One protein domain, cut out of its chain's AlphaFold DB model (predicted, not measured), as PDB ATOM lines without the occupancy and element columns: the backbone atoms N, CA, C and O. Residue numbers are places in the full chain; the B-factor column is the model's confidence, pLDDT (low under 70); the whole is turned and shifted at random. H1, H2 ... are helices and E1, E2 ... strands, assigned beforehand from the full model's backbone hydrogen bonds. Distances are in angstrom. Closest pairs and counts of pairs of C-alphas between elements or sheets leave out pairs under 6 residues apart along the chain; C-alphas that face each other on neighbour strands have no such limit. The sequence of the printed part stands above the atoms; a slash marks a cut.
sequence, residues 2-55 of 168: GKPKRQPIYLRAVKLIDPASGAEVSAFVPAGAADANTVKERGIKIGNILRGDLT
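AT A GLANCE: This is residues 2 to 55 of the 168 residues of an uncharacterized protein of Alteromonas sp. (UniProt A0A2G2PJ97). A two-stranded hairpin, E1 and E2, and the extended lead of residues 2 to 10 before it follow one another nearly in line and make the length of the domain. The short helix H1 sits at the end of the hairpin where E1 begins and E2 ends, and after it a loose tail, residues 42 to 55, swings past with no named element. No compact core is formed. The printed part has 54 residues with two named strands and one named helix, in the order E1, E2, H1; the sheet, order E1 - E2, is antiparallel, and the class is mixed, helices and strands, with 23 residues, under half, in named elements. The whole is loose, with a radius of gyration of the C-alphas of 13.1 A and spans of 45 by 21 by 20 A.

IN THESE COORDINATES: The printed part begins at Gly 2, with its C-alpha at (-54.329, 7.435, 11.478). E1, residues 11 to 17, begins at C-alpha 11 at (-40.554, -14.138, 15.817) and is 17.6 A long from first to last C-alpha. E2, residues 24 to 30, is 18.8 A long. H1, residues 33 to 41, is 12.3 A long and ends at C-alpha 41 at (-55.402, -12.643, 21.214).

HOW THE PARTS SIT: E1 and E2 are antiparallel neighbours and form a hairpin, with 146 degrees between their directions and a short link of 6 residues. The C-alphas of Leu 11 and Pro 30, which face each other, are 4.6 A apart, as are those of Ile 17 and Glu 24. Across the pair, N 12 and O 29 are within hydrogen-bond range at 2.8 A, and N 27 and O 14 at 2.9 A. A tight link of 2 residues leads from E2 to H1. The closest C-alphas of E2 and H1 are those of Pro 30 and Ala 36, 5.3 A apart. The closest C-alphas of E1 and H1 are those of Leu 11 and Asp 35, 7.8 A apart. Every O i to N i+4 pair of H1 is within hydrogen-bond range.

THE WHOLE: The two C-alphas farthest apart are those of Gly 2 and Gly 22, at 45.9 A, while those of Gly 2 and Thr 55, the first and last printed, are 22.5 A apart. Residues 40 to 51, of which 40 and 41 belong to H1, stand free. The C-alphas of residues 42 to 55 lie 8 to 14 A from the mean of the C-alphas. The printed part has no cut, and neither link between named elements is long. The mean pLDDT of the printed part is 82.4, and residues 2 to 7 are under 70.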
ATOM      1  N   GLY A   2     -54.941   8.655  12.016       45.34
ATOM      2  CA  GLY A   2     -54.329   7.435  11.478       45.34
ATOM      3  C   GLY A   2     -54.829   6.202  12.234       45.34
ATOM      4  O   GLY A   2     -55.042   6.269  13.442       45.34
ATOM      5  N   LYS A   3     -55.042   5.081  11.534       39.78
ATOM      6  CA  LYS A   3     -55.363   3.802  12.189       39.78
ATOM      7  C   LYS A   3     -54.247   3.475  13.195       39.78
ATOM      8  O   LYS A   3     -53.079   3.603  12.819       39.78
ATOM      9  N   PRO A   4     -54.563   3.052  14.433       48.09
ATOM     10  CA  PRO A   4     -53.539   2.685  15.403       48.09
ATOM     11  C   PRO A   4     -52.650   1.593  14.802       48.09
ATOM     12  O   PRO A   4     -53.149   0.555  14.351       48.09
ATOM     13  N   LYS A   5     -51.336   1.850  14.736       58.41
ATOM     14  CA  LYS A   5     -50.358   0.854  14.286       58.41
ATOM     15  C   LYS A   5     -50.471  -0.347  15.223       58.41
ATOM     16  O   LYS A   5     -50.248  -0.228  16.425       58.41
ATOM     17  N   ARG A   6     -50.869  -1.498  14.678       67.50
ATOM     18  CA  ARG A   6     -50.904  -2.754  15.433       67.50
ATOM     19  C   ARG A   6     -49.480  -3.100  15.847       67.50
ATOM     20  O   ARG A   6     -48.587  -3.065  15.006       67.50
ATOM     21  N   GLN A   7     -49.298  -3.466  17.111       68.88
ATOM     22  CA  GLN A   7     -47.998  -3.875  17.635       68.88
ATOM     23  C   GLN A   7     -47.414  -5.019  16.776       68.88
ATOM     24  O   GLN A   7     -48.161  -5.937  16.405       68.88
ATOM     25  N   PRO A   8     -46.133  -4.982  16.391       76.69
ATOM     26  CA  PRO A   8     -45.519  -6.099  15.680       76.69
ATOM     27  C   PRO A   8     -45.478  -7.351  16.571       76.69
ATOM     28  O   PRO A   8     -45.506  -7.246  17.795       76.69
ATOM     29  N   ILE A   9     -45.446  -8.535  15.954       83.12
ATOM     30  CA  ILE A   9     -45.194  -9.807  16.651       83.12
ATOM     31  C   ILE A   9     -43.758 -10.190  16.334       83.12
ATOM     32  O   ILE A   9     -43.427 -10.391  15.163       83.12
ATOM     33  N   TYR A  10     -42.915 -10.298  17.354       82.25
ATOM     34  CA  TYR A  10     -41.543 -10.731  17.157       82.25
ATOM     35  C   TYR A  10     -41.480 -12.249  17.075       82.25
ATOM     36  O   TYR A  10     -42.070 -12.978  17.876       82.25
ATOM     37  N   LEU A  11     -40.730 -12.724  16.086       88.31
ATOM     38  CA  LEU A  11     -40.554 -14.138  15.817       88.31
ATOM     39  C   LEU A  11     -39.074 -14.504  15.879       88.31
ATOM     40  O   LEU A  11     -38.205 -13.757  15.427       88.31
ATOM     41  N   ARG A  12     -38.793 -15.684  16.419       85.69
ATOM     42  CA  ARG A  12     -37.475 -16.302  16.466       85.69
ATOM     43  C   ARG A  12     -37.425 -17.441  15.459       85.69
ATOM     44  O   ARG A  12     -38.283 -18.319  15.489       85.69
ATOM     45  N   ALA A  13     -36.405 -17.432  14.606       89.69
ATOM     46  CA  ALA A  13     -36.098 -18.571  13.753       89.69
ATOM     47  C   ALA A  13     -35.526 -19.712  14.608       89.69
ATOM     48  O   ALA A  13     -34.557 -19.516  15.344       89.69
ATOM     49  N   VAL A  14     -36.136 -20.887  14.519       90.94
ATOM     50  CA  VAL A  14     -35.732 -22.109  15.219       90.94
ATOM     51  C   VAL A  14     -35.748 -23.288  14.253       90.94
ATOM     52  O   VAL A  14     -36.440 -23.262  13.234       90.94
ATOM     53  N   LYS A  15     -34.991 -24.333  14.584       93.44
ATOM     54  CA  LYS A  15     -35.103 -25.630  13.918       93.44
ATOM     55  C   LYS A  15     -36.204 -26.440  14.593       93.44
ATOM     56  O   LYS A  15     -36.217 -26.533  15.820       93.44
ATOM     57  N   LEU A  16     -37.105 -27.011  13.803       92.31
ATOM     58  CA  LEU A  16     -38.132 -27.942  14.266       92.31
ATOM     59  C   LEU A  16     -38.174 -29.164  13.353       92.31
ATOM     60  O   LEU A  16     -37.793 -29.087  12.189       92.31
ATOM     61  N   ILE A  17     -38.658 -30.276  13.890       92.56
ATOM     62  CA  ILE A  17     -38.981 -31.464  13.102       92.56
ATOM     63  C   ILE A  17     -40.444 -31.337  12.691       92.56
ATOM     64  O   ILE A  17     -41.314 -31.186  13.551       92.56
ATOM     65  N   ASP A  18     -40.710 -31.366  11.388       88.44
ATOM     66  CA  ASP A  18     -42.077 -31.414  10.878       88.44
ATOM     67  C   ASP A  18     -42.698 -32.781  11.222       88.44
ATOM     68  O   ASP A  18     -42.200 -33.808  10.756       88.44
ATOM     69  N   PRO A  19     -43.778 -32.835  12.022       87.88
ATOM     70  CA  PRO A  19     -44.393 -34.098  12.422       87.88
ATOM     71  C   PRO A  19     -45.011 -34.882  11.256       87.88
ATOM     72  O   PRO A  19     -45.231 -36.080  11.404       87.88
ATOM     73  N   ALA A  20     -45.306 -34.244  10.116       87.88
ATOM     74  CA  ALA A  20     -45.883 -34.926   8.959       87.88
ATOM     75  C   ALA A  20     -44.821 -35.606   8.081       87.88
ATOM     76  O   ALA A  20     -45.033 -36.722   7.613       87.88
ATOM     77  N   SER A  21     -43.689 -34.937   7.847       88.94
ATOM     78  CA  SER A  21     -42.627 -35.425   6.955       88.94
ATOM     79  C   SER A  21     -41.425 -36.037   7.681       88.94
ATOM     80  O   SER A  21     -40.625 -36.727   7.054       88.94
ATOM     81  N   GLY A  22     -41.269 -35.782   8.982       88.81
ATOM     82  CA  GLY A  22     -40.095 -36.178   9.765       88.81
ATOM     83  C   GLY A  22     -38.822 -35.389   9.430       88.81
ATOM     84  O   GLY A  22     -37.762 -35.685   9.978       88.81
ATOM     85  N   ALA A  23     -38.900 -34.398   8.539       89.69
ATOM     86  CA  ALA A  23     -37.758 -33.604   8.113       89.69
ATOM     87  C   ALA A  23     -37.471 -32.441   9.075       89.69
ATOM     88  O   ALA A  23     -38.380 -31.867   9.682       89.69
ATOM     89  N   GLU A  24     -36.200 -32.042   9.167       92.19
ATOM     90  CA  GLU A  24     -35.823 -30.784   9.812       92.19
ATOM     91  C   GLU A  24     -36.229 -29.593   8.936       92.19
ATOM     92  O   GLU A  24     -35.832 -29.486   7.774       92.19
ATOM     93  N   VAL A  25     -36.978 -28.661   9.518       91.19
ATOM     94  CA  VAL A  25     -37.434 -27.435   8.862       91.19
ATOM     95  C   VAL A  25     -37.097 -26.206   9.701       91.19
ATOM     96  O   VAL A  25     -36.973 -26.256  10.929       91.19
ATOM     97  N   SER A  26     -36.951 -25.066   9.027       89.88
ATOM     98  CA  SER A  26     -36.874 -23.768   9.701       89.88
ATOM     99  C   SER A  26     -38.282 -23.271  10.012       89.88
ATOM    100  O   SER A  26     -39.127 -23.209   9.122       89.88
ATOM    101  N   ALA A  27     -38.520 -22.886  11.262       89.94
ATOM    102  CA  ALA A  27     -39.798 -22.365  11.722       89.94
ATOM    103  C   ALA A  27     -39.621 -21.048  12.479       89.94
ATOM    104  O   ALA A  27     -38.577 -20.783  13.074       89.94
ATOM    105  N   PHE A  28     -40.667 -20.229  12.477       90.56
ATOM    106  CA  PHE A  28     -40.727 -18.984  13.230       90.56
ATOM    107  C   PHE A  28     -41.679 -19.146  14.414       90.56
ATOM    108  O   PHE A  28     -42.869 -19.385  14.224       90.56
ATOM    109  N   VAL A  29     -41.158 -19.007  15.632       90.69
ATOM    110  CA  VAL A  29     -41.937 -19.092  16.881       90.69
ATOM    111  C   VAL A  29     -41.963 -17.739  17.594       90.69
ATOM    112  O   VAL A  29     -41.032 -16.958  17.397       90.69
ATOM    113  N   PRO A  30     -42.975 -17.423  18.423       89.31
ATOM    114  CA  PRO A  30     -42.999 -16.179  19.198       89.31
ATOM    115  C   PRO A  30     -41.704 -15.973  19.998       89.31
ATOM    116  O   PRO A  30     -41.205 -16.908  20.628       89.31
ATOM    117  N   ALA A  31     -41.137 -14.764  19.959       83.81
ATOM    118  CA  ALA A  31     -39.830 -14.492  20.558       83.81
ATOM    119  C   ALA A  31     -39.846 -14.523  22.099       83.81
ATOM    120  O   ALA A  31     -38.821 -14.875  22.699       83.81
ATOM    121  N   GLY A  32     -40.992 -14.200  22.712       79.94
ATOM    122  CA  GLY A  32     -41.250 -14.289  24.150       79.94
ATOM    123  C   GLY A  32     -42.737 -14.445  24.509       79.94
ATOM    124  O   GLY A  32     -43.597 -14.637  23.647       79.94
ATOM    125  N   ALA A  33     -43.050 -14.358  25.809       74.44
ATOM    126  CA  ALA A  33     -44.403 -14.576  26.334       74.44
ATOM    127  C   ALA A  33     -45.432 -13.540  25.834       74.44
ATOM    128  O   ALA A  33     -46.568 -13.898  25.529       74.44
ATOM    129  N   ALA A  34     -45.028 -12.273  25.690       72.31
ATOM    130  CA  ALA A  34     -45.891 -11.210  25.171       72.31
ATOM    131  C   ALA A  34     -46.297 -11.451  23.705       72.31
ATOM    132  O   ALA A  34     -47.467 -11.303  23.345       72.31
ATOM    133  N   ASP A  35     -45.356 -11.904  22.869       81.50
ATOM    134  CA  ASP A  35     -45.628 -12.264  21.476       81.50
ATOM    135  C   ASP A  35     -46.573 -13.469  21.398       81.50
ATOM    136  O   ASP A  35     -47.515 -13.476  20.606       81.50
ATOM    137  N   ALA A  36     -46.372 -14.471  22.262       84.31
ATOM    138  CA  ALA A  36     -47.235 -15.647  22.328       84.31
ATOM    139  C   ALA A  36     -48.678 -15.288  22.726       84.31
ATOM    140  O   ALA A  36     -49.627 -15.820  22.147       84.31
ATOM    141  N   ASN A  37     -48.852 -14.360  23.671       82.38
ATOM    142  CA  ASN A  37     -50.171 -13.844  24.041       82.38
ATOM    143  C   ASN A  37     -50.800 -13.066  22.885       82.38
ATOM    144  O   ASN A  37     -51.946 -13.324  22.532       82.38
ATOM    145  N   THR A  38     -50.021 -12.224  22.206       83.88
ATOM    146  CA  THR A  38     -50.485 -11.459  21.041       83.88
ATOM    147  C   THR A  38     -50.975 -12.372  19.907       83.88
ATOM    148  O   THR A  38     -51.987 -12.085  19.270       83.88
ATOM    149  N   VAL A  39     -50.291 -13.496  19.651       88.06
ATOM    150  CA  VAL A  39     -50.720 -14.511  18.666       88.06
ATOM    151  C   VAL A  39     -52.078 -15.109  19.046       88.06
ATOM    152  O   VAL A  39     -52.959 -15.215  18.188       88.06
ATOM    153  N   LYS A  40     -52.272 -15.448  20.328       86.94
ATOM    154  CA  LYS A  40     -53.538 -15.991  20.849       86.94
ATOM    155  C   LYS A  40     -54.672 -14.972  20.780       86.94
ATOM    156  O   LYS A  40     -55.741 -15.295  20.274       86.94
ATOM    157  N   GLU A  41     -54.432 -13.746  21.233       86.62
ATOM    158  CA  GLU A  41     -55.402 -12.643  21.214       86.62
ATOM    159  C   GLU A  41     -55.856 -12.301  19.794       86.62
ATOM    160  O   GLU A  41     -57.025 -12.002  19.559       86.62
ATOM    161  N   ARG A  42     -54.947 -12.395  18.817       87.00
ATOM    162  CA  ARG A  42     -55.270 -12.203  17.395       87.00
ATOM    163  C   ARG A  42     -55.955 -13.405  16.754       87.00
ATOM    164  O   ARG A  42     -56.281 -13.335  15.571       87.00
ATOM    165  N   GLY A  43     -56.159 -14.493  17.496       88.19
ATOM    166  CA  GLY A  43     -56.820 -15.698  17.009       88.19
ATOM    167  C   GLY A  43     -56.059 -16.399  15.885       88.19
ATOM    168  O   GLY A  43     -56.682 -17.081  15.074       88.19
ATOM    169  N   ILE A  44     -54.736 -16.222  15.815       88.56
ATOM    170  CA  ILE A  44     -53.892 -16.849  14.797       88.56
ATOM    171  C   ILE A  44     -53.768 -18.340  15.121       88.56
ATOM    172  O   ILE A  44     -53.316 -18.716  16.204       88.56
ATOM    173  N   LYS A  45     -54.172 -19.194  14.176       89.62
ATOM    174  CA  LYS A  45     -54.197 -20.655  14.331       89.62
ATOM    175  C   LYS A  45     -53.242 -21.345  13.361       89.62
ATOM    176  O   LYS A  45     -52.883 -20.803  12.315       89.62
ATOM    177  N   ILE A  46     -52.875 -22.580  13.702       88.12
ATOM    178  CA  ILE A  46     -52.131 -23.475  12.807       88.12
ATOM    179  C   ILE A  46     -52.919 -23.631  11.497       88.12
ATOM    180  O   ILE A  46     -54.133 -23.824  11.518       88.12
ATOM    181  N   GLY A  47     -52.223 -23.501  10.364       85.31
ATOM    182  CA  GLY A  47     -52.811 -23.552   9.021       85.31
ATOM    183  C   GLY A  47     -53.265 -22.200   8.454       85.31
ATOM    184  O   GLY A  47     -53.672 -22.137   7.299       85.31
ATOM    185  N   ASN A  48     -53.196 -21.102   9.216       89.69
ATOM    186  CA  ASN A  48     -53.468 -19.771   8.667       89.69
ATOM    187  C   ASN A  48     -52.309 -19.282   7.788       89.69
ATOM    188  O   ASN A  48     -51.149 -19.323   8.192       89.69
ATOM    189  N   ILE A  49     -52.640 -18.752   6.607       85.62
ATOM    190  CA  ILE A  49     -51.683 -18.049   5.749       85.62
ATOM    191  C   ILE A  49     -51.584 -16.606   6.240       85.62
ATOM    192  O   ILE A  49     -52.571 -15.871   6.246       85.62
ATOM    193  N   LEU A  50     -50.386 -16.198   6.651       86.44
ATOM    194  CA  LEU A  50     -50.103 -14.850   7.132       86.44
ATOM    195  C   LEU A  50     -49.141 -14.158   6.170       86.44
ATOM    196  O   LEU A  50     -48.137 -14.736   5.760       86.44
ATOM    197  N   ARG A  51     -49.412 -12.890   5.851       82.44
ATOM    198  CA  ARG A  51     -48.426 -12.027   5.197       82.44
ATOM    199  C   ARG A  51     -47.469 -11.497   6.263       82.44
ATOM    200  O   ARG A  51     -47.898 -10.759   7.146       82.44
ATOM    201  N   GLY A  52     -46.196 -11.858   6.163       78.44
ATOM    202  CA  GLY A  52     -45.128 -11.322   7.005       78.44
ATOM    203  C   GLY A  52     -44.181 -10.454   6.189       78.44
ATOM    204  O   GLY A  52     -43.743 -10.869   5.120       78.44
ATOM    205  N   ASP A  53     -43.867  -9.267   6.697       76.38
ATOM    206  CA  ASP A  53     -42.694  -8.506   6.268       76.38
ATOM    207  C   ASP A  53     -41.622  -8.701   7.348       76.38
ATOM    208  O   ASP A  53     -41.799  -8.276   8.492       76.38
ATOM    209  N   LEU A  54     -40.585  -9.480   7.030       79.50
ATOM    210  CA  LEU A  54     -39.583  -9.915   7.999       79.50
ATOM    211  C   LEU A  54     -38.410  -8.943   7.988       79.50
ATOM    212  O   LEU A  54     -37.517  -9.023   7.147       79.50
ATOM    213  N   THR A  55     -38.384  -8.051   8.970       72.19
ATOM    214  CA  THR A  55     -37.273  -7.128   9.195       72.19
ATOM    215  C   THR A  55     -36.600  -7.447  10.520       72.19
ATOM    216  O   THR A  55     -37.239  -7.882  11.481       72.19
TER     217      THR A  55